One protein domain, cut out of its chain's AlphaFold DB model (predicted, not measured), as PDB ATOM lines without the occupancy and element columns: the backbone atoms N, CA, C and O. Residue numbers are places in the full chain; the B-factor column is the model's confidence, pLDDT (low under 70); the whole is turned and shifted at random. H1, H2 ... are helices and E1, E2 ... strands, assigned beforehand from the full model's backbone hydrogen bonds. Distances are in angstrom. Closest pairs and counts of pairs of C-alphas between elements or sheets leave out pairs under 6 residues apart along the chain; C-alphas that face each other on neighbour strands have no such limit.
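What this domain is: This is residues 173 to 266 of the 266 residues of the protein "Asparaginase" of Phaeosphaeria nodorum (strain SN15 / ATCC MYA-4574 / FGSC 10173) (UniProt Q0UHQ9). With little regular structure, a small parallel sheet, E1 E2 E3, has H1 over one face, H2 side by side with H1, and a tail, residues 257 to 266, sticking out. The 94 printed residues run E1, H1, E2, H2, E3, mixed in class, with 37 in named elements. The whole is compact, radius of gyration of the C-alphas 13.5 A, spanning 39 by 31 by 24 A.

How they stand to each other: E2, residues 198 to 203, is parallel to E1, residues 174 to 178, with N 177 and O 200 2.8 A apart, and to E3, residues 228 to 232, with N 229 and O 199 2.8 A apart. H1, residues 187 to 193, is on the sheet at a height of 9.4 A, along E1 at 6 degrees on the local plane; their closest C-alphas, Asp 175 and Thr 191, are 7.0 A apart. H2, residues 211 to 224, only grazes the sheet; its residues 216 to 220 alone touch H1, closest C-alphas Phe 188 and Met 217, 6.5 A, at a shallow tilt of 10 degrees, the same way. E1, H1, E2 and E2, H2, E3 are strand-helix-strand units, parallel neighbour strands joined through a helix, with right-handed crossovers. In both helices every O i to N i+4 pair is within hydrogen-bond range.

Where its parts are: E1 begins at C-alpha 174 (205.969, 205.197, 221.930); E3 ends at C-alpha 232 (198.947, 217.216, 214.270). H2 is 20.0 A long, E2 15.5 A.

The domain as a whole: The printed part has no cut and no long link; residues 241 to 266 are under pLDDT 70.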
ATOM      1  N   GLN A 173     207.209 201.480 224.605       94.88
ATOM      2  CA  GLN A 173     207.879 202.686 224.112       94.88
ATOM      3  C   GLN A 173     207.120 203.232 222.898       94.88
ATOM      4  O   GLN A 173     206.991 202.544 221.880       94.88
ATOM      5  N   VAL A 174     206.631 204.466 223.009       96.12
ATOM      6  CA  VAL A 174     205.969 205.197 221.930       96.12
ATOM      7  C   VAL A 174     206.707 206.504 221.720       96.12
ATOM      8  O   VAL A 174     206.772 207.330 222.627       96.12
ATOM      9  N   ASP A 175     207.223 206.692 220.512       97.06
ATOM     10  CA  ASP A 175     207.999 207.877 220.168       97.06
ATOM     11  C   ASP A 175     207.158 208.845 219.323       97.06
ATOM     12  O   ASP A 175     206.289 208.434 218.546       97.06
ATOM     13  N   ILE A 176     207.413 210.146 219.479       97.12
ATOM     14  CA  ILE A 176     206.719 211.210 218.747       97.12
ATOM     15  C   ILE A 176     207.653 211.774 217.676       97.12
ATOM     16  O   ILE A 176     208.714 212.313 217.985       97.12
ATOM     17  N   LEU A 177     207.234 211.703 216.413       96.88
ATOM     18  CA  LEU A 177     207.923 212.339 215.293       96.88
ATOM     19  C   LEU A 177     207.216 213.629 214.894       96.88
ATOM     20  O   LEU A 177     206.015 213.638 214.625       96.88
ATOM     21  N   TYR A 178     207.978 214.715 214.832       96.94
ATOM     22  CA  TYR A 178     207.460 216.051 214.573       96.94
ATOM     23  C   TYR A 178     207.659 216.443 213.109       96.94
ATOM     24  O   TYR A 178     208.779 216.442 212.602       96.94
ATOM     25  N   ALA A 179     206.576 216.789 212.413       95.25
ATOM     26  CA  ALA A 179     206.660 217.168 211.011       95.25
ATOM     27  C   ALA A 179     207.194 218.593 210.831       95.25
ATOM     28  O   ALA A 179     206.774 219.537 211.504       95.25
ATOM     29  N   HIS A 180     208.043 218.773 209.830       96.19
ATOM     30  CA  HIS A 180     208.450 220.074 209.315       96.19
ATOM     31  C   HIS A 180     208.737 219.972 207.813       96.19
ATOM     32  O   HIS A 180     208.690 218.886 207.232       96.19
ATOM     33  N   GLN A 181     208.979 221.117 207.169       94.81
ATOM     34  CA  GLN A 181     209.415 221.128 205.772       94.81
ATOM     35  C   GLN A 181     210.736 220.379 205.640       94.81
ATOM     36  O   GLN A 181     211.616 220.561 206.480       94.81
ATOM     37  N   ASP A 182     210.838 219.547 204.606       93.25
ATOM     38  CA  ASP A 182     212.025 218.733 204.329       93.25
ATOM     39  C   ASP A 182     212.425 217.787 205.481       93.25
ATOM     40  O   ASP A 182     213.597 217.493 205.695       93.25
ATOM     41  N   MET A 183     211.445 217.318 206.270       94.50
ATOM     42  CA  MET A 183     211.707 216.285 207.274       94.50
ATOM     43  C   MET A 183     212.245 215.011 206.614       94.50
ATOM     44  O   MET A 183     211.694 214.548 205.612       94.50
ATOM     45  N   ASP A 184     213.277 214.422 207.212       96.69
ATOM     46  CA  ASP A 184     213.870 213.186 206.715       96.69
ATOM     47  C   ASP A 184     212.937 211.992 207.000       96.69
ATOM     48  O   ASP A 184     212.683 211.663 208.167       96.69
ATOM     49  N   PRO A 185     212.414 211.301 205.966       94.50
ATOM     50  CA  PRO A 185     211.606 210.105 206.164       94.50
ATOM     51  C   PRO A 185     212.349 208.995 206.911       94.50
ATOM     52  O   PRO A 185     211.694 208.185 207.564       94.50
ATOM     53  N   TYR A 186     213.683 208.937 206.860       96.44
ATOM     54  CA  TYR A 186     214.470 207.911 207.548       96.44
ATOM     55  C   TYR A 186     214.243 207.896 209.070       96.44
ATOM     56  O   TYR A 186     214.394 206.850 209.703       96.44
ATOM     57  N   LEU A 187     213.771 209.001 209.662       96.81
ATOM     58  CA  LEU A 187     213.429 209.067 211.085       96.81
ATOM     59  C   LEU A 187     212.412 207.996 211.518       96.81
ATOM     60  O   LEU A 187     212.486 207.524 212.652       96.81
ATOM     61  N   PHE A 188     211.510 207.545 210.634       95.62
ATOM     62  CA  PHE A 188     210.601 206.431 210.946       95.62
ATOM     63  C   PHE A 188     211.352 205.109 211.156       95.62
ATOM     64  O   PHE A 188     211.010 204.354 212.064       95.62
ATOM     65  N   ASN A 189     212.381 204.838 210.347       97.00
ATOM     66  CA  ASN A 189     213.237 203.663 210.508       97.00
ATOM     67  C   ASN A 189     214.044 203.769 211.797       97.00
ATOM     68  O   ASN A 189     213.956 202.877 212.628       97.00
ATOM     69  N   ALA A 190     214.739 204.893 211.994       97.75
ATOM     70  CA  ALA A 190     215.577 205.111 213.172       97.75
ATOM     71  C   ALA A 190     214.791 204.953 214.485       97.75
ATOM     72  O   ALA A 190     215.288 204.374 215.446       97.75
ATOM     73  N   THR A 191     213.539 205.418 214.506       96.31
ATOM     74  CA  THR A 191     212.628 205.274 215.650       96.31
ATOM     75  C   THR A 191     212.309 203.805 215.946       96.31
ATOM     76  O   THR A 191     212.407 203.349 217.084       96.31
ATOM     77  N   VAL A 192     211.960 203.034 214.913       95.75
ATOM     78  CA  VAL A 192     211.652 201.605 215.054       95.75
ATOM     79  C   VAL A 192     212.892 200.788 215.420       95.75
ATOM     80  O   VAL A 192     212.822 199.944 216.314       95.75
ATOM     81  N   ASP A 193     214.030 201.073 214.790       97.19
ATOM     82  CA  ASP A 193     215.319 200.440 215.085       97.19
ATOM     83  C   ASP A 193     215.780 200.763 216.518       97.19
ATOM     84  O   ASP A 193     216.385 199.926 217.187       97.19
ATOM     85  N   GLY A 194     215.410 201.943 217.030       97.19
ATOM     86  CA  GLY A 194     215.583 202.366 218.419       97.19
ATOM     87  C   GLY A 194     214.667 201.664 219.432       97.19
ATOM     88  O   GLY A 194     214.751 201.954 220.624       97.19
ATOM     89  N   GLY A 195     213.811 200.738 218.989       96.94
ATOM     90  CA  GLY A 195     213.000 199.877 219.852       96.94
ATOM     91  C   GLY A 195     211.540 200.296 220.018       96.94
ATOM     92  O   GLY A 195     210.799 199.578 220.704       96.94
ATOM     93  N   ALA A 196     211.105 201.388 219.377       96.88
ATOM     94  CA  ALA A 196     209.730 201.869 219.461       96.88
ATOM     95  C   ALA A 196     208.716 200.768 219.113       96.88
ATOM     96  O   ALA A 196     208.876 200.003 218.161       96.88
ATOM     97  N   LYS A 197     207.640 200.692 219.895       96.56
ATOM     98  CA  LYS A 197     206.506 199.773 219.698       96.56
ATOM     99  C   LYS A 197     205.266 200.483 219.160       96.56
ATOM    100  O   LYS A 197     204.278 199.830 218.833       96.56
ATOM    101  N   GLY A 198     205.343 201.801 219.015       95.44
ATOM    102  CA  GLY A 198     204.389 202.643 218.312       95.44
ATOM    103  C   GLY A 198     205.028 203.988 217.986       95.44
ATOM    104  O   GLY A 198     205.989 204.397 218.634       95.44
ATOM    105  N   VAL A 199     204.491 204.674 216.982       96.19
ATOM    106  CA  VAL A 199     204.937 206.020 216.603       96.19
ATOM    107  C   VAL A 199     203.735 206.947 216.526       96.19
ATOM    108  O   VAL A 199     202.755 206.631 215.853       96.19
ATOM    109  N   VAL A 200     203.809 208.108 217.168       96.56
ATOM    110  CA  VAL A 200     202.864 209.210 216.957       96.56
ATOM    111  C   VAL A 200     203.512 210.214 216.015       96.56
ATOM    112  O   VAL A 200     204.575 210.753 216.294       96.56
ATOM    113  N   PHE A 201     202.879 210.484 214.881       95.50
ATOM    114  CA  PHE A 201     203.370 211.449 213.908       95.50
ATOM    115  C   PHE A 201     202.602 212.768 214.027       95.50
ATOM    116  O   PHE A 201     201.448 212.849 213.610       95.50
ATOM    117  N   ALA A 202     203.231 213.809 214.572       96.12
ATOM    118  CA  ALA A 202     202.676 215.157 214.664       96.12
ATOM    119  C   ALA A 202     202.790 215.875 213.305       96.12
ATOM    120  O   ALA A 202     203.728 216.632 213.048       96.12
ATOM    121  N   GLY A 203     201.830 215.595 212.417       94.31
ATOM    122  CA  GLY A 203     201.784 216.092 211.042       94.31
ATOM    123  C   GLY A 203     201.504 217.593 210.912       94.31
ATOM    124  O   GLY A 203     201.113 218.270 211.864       94.31
ATOM    125  N   VAL A 204     201.670 218.132 209.701       93.75
ATOM    126  CA  VAL A 204     201.367 219.544 209.396       93.75
ATOM    127  C   VAL A 204     199.864 219.762 209.186       93.75
ATOM    128  O   VAL A 204     199.196 218.920 208.590       93.75
ATOM    129  N   GLY A 205     199.316 220.898 209.628       91.12
ATOM    130  CA  GLY A 205     197.885 221.186 209.468       91.12
ATOM    131  C   GLY A 205     197.024 220.114 210.142       91.12
ATOM    132  O   GLY A 205     197.256 219.782 211.297       91.12
ATOM    133  N   ALA A 206     196.073 219.530 209.413       89.12
ATOM    134  CA  ALA A 206     195.208 218.450 209.902       89.12
ATOM    135  C   ALA A 206     195.874 217.050 209.849       89.12
ATOM    136  O   ALA A 206     195.257 216.075 209.424       89.12
ATOM    137  N   GLY A 207     197.156 216.945 210.220       89.19
ATOM    138  CA  GLY A 207     197.918 215.682 210.213       89.19
ATOM    139  C   GLY A 207     198.495 215.269 208.850       89.19
ATOM    140  O   GLY A 207     198.703 214.083 208.574       89.19
ATOM    141  N   GLY A 208     198.747 216.246 207.978       88.00
ATOM    142  CA  GLY A 208     199.377 216.060 206.674       88.00
ATOM    143  C   GLY A 208     200.842 215.617 206.765       88.00
ATOM    144  O   GLY A 208     201.528 215.848 207.762       88.00
ATOM    145  N   THR A 209     201.327 214.982 205.699       88.62
ATOM    146  CA  THR A 209     202.721 214.532 205.553       88.62
ATOM    147  C   THR A 209     203.157 214.610 204.089       88.62
ATOM    148  O   THR A 209     202.303 214.677 203.202       88.62
ATOM    149  N   SER A 210     204.463 214.587 203.823       89.12
ATOM    150  CA  SER A 210     204.990 214.538 202.454       89.12
ATOM    151  C   SER A 210     204.780 213.156 201.823       89.12
ATOM    152  O   SER A 210     204.668 212.149 202.522       89.12
ATOM    153  N   SER A 211     204.770 213.069 200.491       88.62
ATOM    154  CA  SER A 211     204.650 211.776 199.800       88.62
ATOM    155  C   SER A 211     205.780 210.810 200.172       88.62
ATOM    156  O   SER A 211     205.528 209.622 200.360       88.62
ATOM    157  N   ALA A 212     207.006 211.314 200.337       90.00
ATOM    158  CA  ALA A 212     208.151 210.502 200.746       90.00
ATOM    159  C   ALA A 212     207.974 209.936 202.166       90.00
ATOM    160  O   ALA A 212     208.165 208.739 202.379       90.00
ATOM    161  N   ALA A 213     207.532 210.767 203.116       89.81
ATOM    162  CA  ALA A 213     207.233 210.331 204.476       89.81
ATOM    163  C   ALA A 213     206.066 209.333 204.514       89.81
ATOM    164  O   ALA A 213     206.188 208.298 205.159       89.81
ATOM    165  N   ALA A 214     204.978 209.571 203.771       89.25
ATOM    166  CA  ALA A 214     203.853 208.636 203.680       89.25
ATOM    167  C   ALA A 214     204.280 207.253 203.160       89.25
ATOM    168  O   ALA A 214     203.930 206.236 203.758       89.25
ATOM    169  N   LEU A 215     205.064 207.218 202.076       88.88
ATOM    170  CA  LEU A 215     205.591 205.970 201.518       88.88
ATOM    171  C   LEU A 215     206.516 205.262 202.509       88.88
ATOM    172  O   LEU A 215     206.483 204.036 202.604       88.88
ATOM    173  N   ASN A 216     207.334 206.007 203.257       91.94
ATOM    174  CA  ASN A 216     208.219 205.392 204.236       91.94
ATOM    175  C   ASN A 216     207.462 204.855 205.460       91.94
ATOM    176  O   ASN A 216     207.724 203.735 205.884       91.94
ATOM    177  N   MET A 217     206.469 205.591 205.967       91.38
ATOM    178  CA  MET A 217     205.557 205.119 207.016       91.38
ATOM    179  C   MET A 217     204.896 203.793 206.619       91.38
ATOM    180  O   MET A 217     204.883 202.849 207.407       91.38
ATOM    181  N   GLU A 218     204.384 203.699 205.388       89.00
ATOM    182  CA  GLU A 218     203.780 202.470 204.867       89.00
ATOM    183  C   GLU A 218     204.794 201.319 204.799       89.00
ATOM    184  O   GLU A 218     204.484 200.201 205.215       89.00
ATOM    185  N   ARG A 219     206.016 201.574 204.315       90.38
ATOM    186  CA  ARG A 219     207.087 200.563 204.267       90.38
ATOM    187  C   ARG A 219     207.455 200.057 205.659       90.38
ATOM    188  O   ARG A 219     207.495 198.845 205.857       90.38
ATOM    189  N   VAL A 220     207.682 200.962 206.610       92.06
ATOM    190  CA  VAL A 220     208.024 200.628 208.001       92.06
ATOM    191  C   VAL A 220     206.906 199.812 208.643       92.06
ATOM    192  O   VAL A 220     207.171 198.746 209.201       92.06
ATOM    193  N   PHE A 221     205.652 200.246 208.501       92.31
ATOM    194  CA  PHE A 221     204.502 199.509 209.018       92.31
ATOM    195  C   PHE A 221     204.381 198.114 208.387       92.31
ATOM    196  O   PHE A 221     204.230 197.126 209.101       92.31
ATOM    197  N   ASN A 222     204.488 198.001 207.062       91.62
ATOM    198  CA  ASN A 222     204.370 196.716 206.370       91.62
ATOM    199  C   ASN A 222     205.498 195.740 206.736       91.62
ATOM    200  O   ASN A 222     205.262 194.532 206.777       91.62
ATOM    201  N   ALA A 223     206.704 196.248 206.998       93.56
ATOM    202  CA  ALA A 223     207.852 195.437 207.382       93.56
ATOM    203  C   ALA A 223     207.791 194.966 208.845       93.56
ATOM    204  O   ALA A 223     208.185 193.841 209.141       93.56
ATOM    205  N   THR A 224     207.304 195.814 209.755       94.00
ATOM    206  CA  THR A 224     207.458 195.602 211.209       94.00
ATOM    207  C   THR A 224     206.149 195.314 211.939       94.00
ATOM    208  O   THR A 224     206.153 194.731 213.020       94.00
ATOM    209  N   GLY A 225     205.015 195.729 211.373       91.50
ATOM    210  CA  GLY A 225     203.713 195.735 212.035       91.50
ATOM    211  C   GLY A 225     203.555 196.802 213.126       91.50
ATOM    212  O   GLY A 225     202.498 196.838 213.758       91.50
ATOM    213  N   ILE A 226     204.555 197.661 213.355       92.88
ATOM    214  CA  ILE A 226     204.519 198.695 214.398       92.88
ATOM    215  C   ILE A 226     203.545 199.812 213.993       92.88
ATOM    216  O   ILE A 226     203.730 200.420 212.936       92.88
ATOM    217  N   PRO A 227     202.503 200.101 214.797       91.25
ATOM    218  CA  PRO A 227     201.486 201.084 214.452       91.25
ATOM    219  C   PRO A 227     202.050 202.507 214.411       91.25
ATOM    220  O   PRO A 227     202.791 202.927 215.300       91.25
ATOM    221  N   ILE A 228     201.617 203.270 213.404       91.81
ATOM    222  CA  ILE A 228     201.914 204.697 213.270       91.81
ATOM    223  C   ILE A 228     200.595 205.476 213.334       91.81
ATOM    224  O   ILE A 228     199.738 205.345 212.457       91.81
ATOM    225  N   VAL A 229     200.420 206.274 214.385       90.75
ATOM    226  CA  VAL A 229     199.230 207.097 214.638       90.75
ATOM    227  C   VAL A 229     199.458 208.497 214.085       90.75
ATOM    228  O   VAL A 229     200.480 209.119 214.357       90.75
ATOM    229  N   SER A 230     198.510 209.008 213.299       89.00
ATOM    230  CA  SER A 230     198.589 210.379 212.791       89.00
ATOM    231  C   SER A 230     197.984 211.345 213.804       89.00
ATOM    232  O   SER A 230     196.822 211.217 214.178       89.00
ATOM    233  N   SER A 231     198.778 212.327 214.207       93.94
ATOM    234  CA  SER A 231     198.381 213.489 214.994       93.94
ATOM    235  C   SER A 231     198.696 214.765 214.201       93.94
ATOM    236  O   SER A 231     199.058 214.711 213.022       93.94
ATOM    237  N   HIS A 232     198.571 215.925 214.830       93.50
ATOM    238  CA  HIS A 232     198.947 217.216 214.270       93.50
ATOM    239  C   HIS A 232     199.861 217.974 215.221       93.50
ATOM    240  O   HIS A 232     199.792 217.829 216.436       93.50
ATOM    241  N   ARG A 233     200.709 218.821 214.640       94.19
ATOM    242  CA  ARG A 233     201.517 219.791 215.381       94.19
ATOM    243  C   ARG A 233     200.846 221.156 215.546       94.19
ATOM    244  O   ARG A 233     201.398 222.031 216.206       94.19
ATOM    245  N   SER A 234     199.717 221.368 214.868       92.50
ATOM    246  CA  SER A 234     198.874 222.550 215.056       92.50
ATOM    247  C   SER A 234     198.354 222.588 216.492       92.50
ATOM    248  O   SER A 234     198.094 221.528 217.059       92.50
ATOM    249  N   ALA A 235     198.187 223.793 217.042       89.00
ATOM    250  CA  ALA A 235     197.797 223.996 218.439       89.00
ATOM    251  C   ALA A 235     196.404 223.439 218.787       89.00
ATOM    252  O   ALA A 235     196.178 223.052 219.925       89.00
ATOM    253  N   ASP A 236     195.493 223.374 217.814       89.44
ATOM    254  CA  ASP A 236     194.165 222.782 217.986       89.44
ATOM    255  C   ASP A 236     193.672 222.162 216.664       89.44
ATOM    256  O   ASP A 236     194.326 222.276 215.616       89.44
ATOM    257  N   GLY A 237     192.516 221.505 216.719       88.44
ATOM    258  CA  GLY A 237     191.860 220.812 215.622       88.44
ATOM    259  C   GLY A 237     191.898 219.292 215.772       88.44
ATOM    260  O   GLY A 237     192.219 218.742 216.819       88.44
ATOM    261  N   PHE A 238     191.531 218.595 214.694       86.94
ATOM    262  CA  PHE A 238     191.488 217.134 214.656       86.94
ATOM    263  C   PHE A 238     192.083 216.603 213.352       86.94
ATOM    264  O   PHE A 238     191.924 217.205 212.288       86.94
ATOM    265  N   VAL A 239     192.712 215.425 213.410       87.50
ATOM    266  CA  VAL A 239     193.062 214.658 212.203       87.50
ATOM    267  C   VAL A 239     191.798 213.967 211.673       87.50
ATOM    268  O   VAL A 239     191.241 213.128 212.381       87.50
ATOM    269  N   PRO A 240     191.319 214.265 210.452       79.88
ATOM    270  CA  PRO A 240     190.123 213.628 209.913       79.88
ATOM    271  C   PRO A 240     190.378 212.154 209.566       79.88
ATOM    272  O   PRO A 240     191.434 211.788 209.048       79.88
ATOM    273  N   ARG A 241     189.360 211.302 209.756       64.06
ATOM    274  CA  ARG A 241     189.429 209.840 209.522       64.06
ATOM    275  C   ARG A 241     189.795 209.418 208.092       64.06
ATOM    276  O   ARG A 241     190.111 208.253 207.864       64.06
ATOM    277  N   ARG A 242     189.697 210.312 207.102       53.44
ATOM    278  CA  ARG A 242     190.035 210.022 205.701       53.44
ATOM    279  C   ARG A 242     190.821 211.166 205.084       53.44
ATOM    280  O   ARG A 242     190.254 212.212 204.791       53.44
ATOM    281  N   VAL A 243     192.090 210.908 204.776       45.03
ATOM    282  CA  VAL A 243     192.864 211.705 203.820       45.03
ATOM    283  C   VAL A 243     193.652 210.747 202.924       45.03
ATOM    284  O   VAL A 243     194.466 209.971 203.411       45.03
ATOM    285  N   GLN A 244     193.387 210.803 201.613       42.25
ATOM    286  CA  GLN A 244     194.231 210.252 200.536       42.25
ATOM    287  C   GLN A 244     194.558 208.745 200.580       42.25
ATOM    288  O   GLN A 244     195.723 208.364 200.566       42.25
ATOM    289  N   GLY A 245     193.552 207.863 200.575       36.28
ATOM    290  CA  GLY A 245     193.737 206.442 200.207       36.28
ATOM    291  C   GLY A 245     194.589 205.572 201.150       36.28
ATOM    292  O   GLY A 245     194.600 204.357 200.990       36.28
ATOM    293  N   ILE A 246     195.234 206.164 202.155       40.91
ATOM    294  CA  ILE A 246     195.962 205.504 203.238       40.91
ATOM    295  C   ILE A 246     195.093 205.630 204.490       40.91
ATOM    296  O   ILE A 246     194.718 206.735 204.888       40.91
ATOM    297  N   LEU A 247     194.731 204.501 205.100       38.19
ATOM    298  CA  LEU A 247     193.939 204.485 206.330       38.19
ATOM    299  C   LEU A 247     194.806 205.050 207.466       38.19
ATOM    300  O   LEU A 247     195.723 204.383 207.940       38.19
ATOM    301  N   ARG A 248     194.553 206.298 207.864       42.81
ATOM    302  CA  ARG A 248     195.233 206.947 208.990       42.81
ATOM    303  C   ARG A 248     194.395 206.789 210.250       42.81
ATOM    304  O   ARG A 248     193.196 207.058 210.243       42.81
ATOM    305  N   LEU A 249     195.045 206.339 211.319       50.75
ATOM    306  CA  LEU A 249     194.460 206.222 212.651       50.75
ATOM    307  C   LEU A 249     194.247 207.632 213.224       50.75
ATOM    308  O   LEU A 249     195.218 208.374 213.360       50.75
ATOM    309  N   GLN A 250     193.002 207.985 213.554       39.88
ATOM    310  CA  GLN A 250     192.695 209.070 214.491       39.88
ATOM    311  C   GLN A 250     192.701 208.476 215.907       39.88
ATOM    312  O   GLN A 250     192.417 207.290 216.060       39.88
ATOM    313  N   VAL A 251     193.039 209.287 216.915       34.78
ATOM    314  CA  VAL A 251     192.985 208.971 218.355       34.78
ATOM    315  C   VAL A 251     191.803 208.028 218.668       34.78
ATOM    316  O   VAL A 251     190.645 208.421 218.530       34.78
ATOM    317  N   GLY A 252     192.110 206.760 218.986       28.83
ATOM    318  CA  GLY A 252     191.154 205.644 219.086       28.83
ATOM    319  C   GLY A 252     191.599 204.396 218.298       28.83
ATOM    320  O   GLY A 252     191.415 204.306 217.087       28.83
ATOM    321  N   PHE A 253     192.206 203.428 218.994       29.70
ATOM    322  CA  PHE A 253     192.760 202.154 218.490       29.70
ATOM    323  C   PHE A 253     191.755 201.344 217.626       29.70
ATOM    324  O   PHE A 253     190.573 201.297 217.947       29.70
ATOM    325  N   ILE A 254     192.135 200.741 216.481       31.77
ATOM    326  CA  ILE A 254     192.676 199.366 216.288       31.77
ATOM    327  C   ILE A 254     193.247 199.218 214.847       31.77
ATOM    328  O   ILE A 254     192.662 199.734 213.897       31.77
ATOM    329  N   ILE A 255     194.309 198.409 214.658       28.61
ATOM    330  CA  ILE A 255     194.703 197.814 213.357       28.61
ATOM    331  C   ILE A 255     194.407 196.299 213.333       28.61
ATOM    332  O   ILE A 255     194.960 195.559 214.144       28.61
ATOM    333  N   ARG A 256     193.652 195.824 212.321       30.80
ATOM    334  CA  ARG A 256     193.870 194.577 211.523       30.80
ATOM    335  C   ARG A 256     192.832 194.521 210.370       30.80
ATOM    336  O   ARG A 256     191.740 195.028 210.561       30.80
ATOM    337  N   ARG A 257     193.025 193.925 209.175       34.25
ATOM    338  CA  ARG A 257     193.880 192.797 208.738       34.25
ATOM    339  C   ARG A 257     194.081 192.742 207.205       34.25
ATOM    340  O   ARG A 257     193.256 193.221 206.436       34.25
ATOM    341  N   ARG A 258     195.160 192.042 206.807       35.06
ATOM    342  CA  ARG A 258     195.402 191.363 205.512       35.06
ATOM    343  C   ARG A 258     194.113 190.881 204.819       35.06
ATOM    344  O   ARG A 258     193.338 190.162 205.440       35.06
ATOM    345  N   ARG A 259     194.011 191.224 203.525       36.06
ATOM    346  CA  ARG A 259     193.170 190.672 202.438       36.06
ATOM    347  C   ARG A 259     191.966 189.813 202.862       36.06
ATOM    348  O   ARG A 259     192.134 188.662 203.246       36.06
ATOM    349  N   GLY A 260     190.771 190.332 202.576       31.72
ATOM    350  CA  GLY A 260     189.576 189.529 202.310       31.72
ATOM    351  C   GLY A 260     188.371 189.876 203.178       31.72
ATOM    352  O   GLY A 260     188.330 189.511 204.344       31.72
ATOM    353  N   PHE A 261     187.365 190.469 202.528       26.73
ATOM    354  CA  PHE A 261     185.956 190.542 202.931       26.73
ATOM    355  C   PHE A 261     185.555 191.552 204.023       26.73
ATOM    356  O   PHE A 261     185.975 191.495 205.175       26.73
ATOM    357  N   TRP A 262     184.668 192.471 203.630       30.62
ATOM    358  CA  TRP A 262     184.031 193.469 204.484       30.62
ATOM    359  C   TRP A 262     182.788 192.874 205.162       30.62
ATOM    360  O   TRP A 262     181.940 192.290 204.489       30.62
ATOM    361  N   ARG A 263     182.628 193.097 206.469       21.69
ATOM    362  CA  ARG A 263     181.318 193.139 207.135       21.69
ATOM    363  C   ARG A 263     181.314 194.299 208.127       21.69
ATOM    364  O   ARG A 263     182.207 194.401 208.961       21.69
ATOM    365  N   SER A 264     180.324 195.175 207.988       22.22
ATOM    366  CA  SER A 264     180.021 196.250 208.928       22.22
ATOM    367  C   SER A 264     179.515 195.665 210.245       22.22
ATOM    368  O   SER A 264     178.634 194.806 210.221       22.22
ATOM    369  N   TRP A 265     180.010 196.174 211.367       23.56
ATOM    370  CA  TRP A 265     179.277 196.144 212.630       23.56
ATOM    371  C   TRP A 265     178.941 197.595 212.967       23.56
ATOM    372  O   TRP A 265     179.815 198.458 212.853       23.56
ATOM    373  N   GLY A 266     177.643 197.836 213.173       30.11
ATOM    374  CA  GLY A 266     177.048 199.154 213.408       30.11
ATOM    375  C   GLY A 266     177.219 199.659 214.828       30.11
ATOM    376  O   GLY A 266     177.890 198.972 215.628       30.11
TER     377      GLY A 266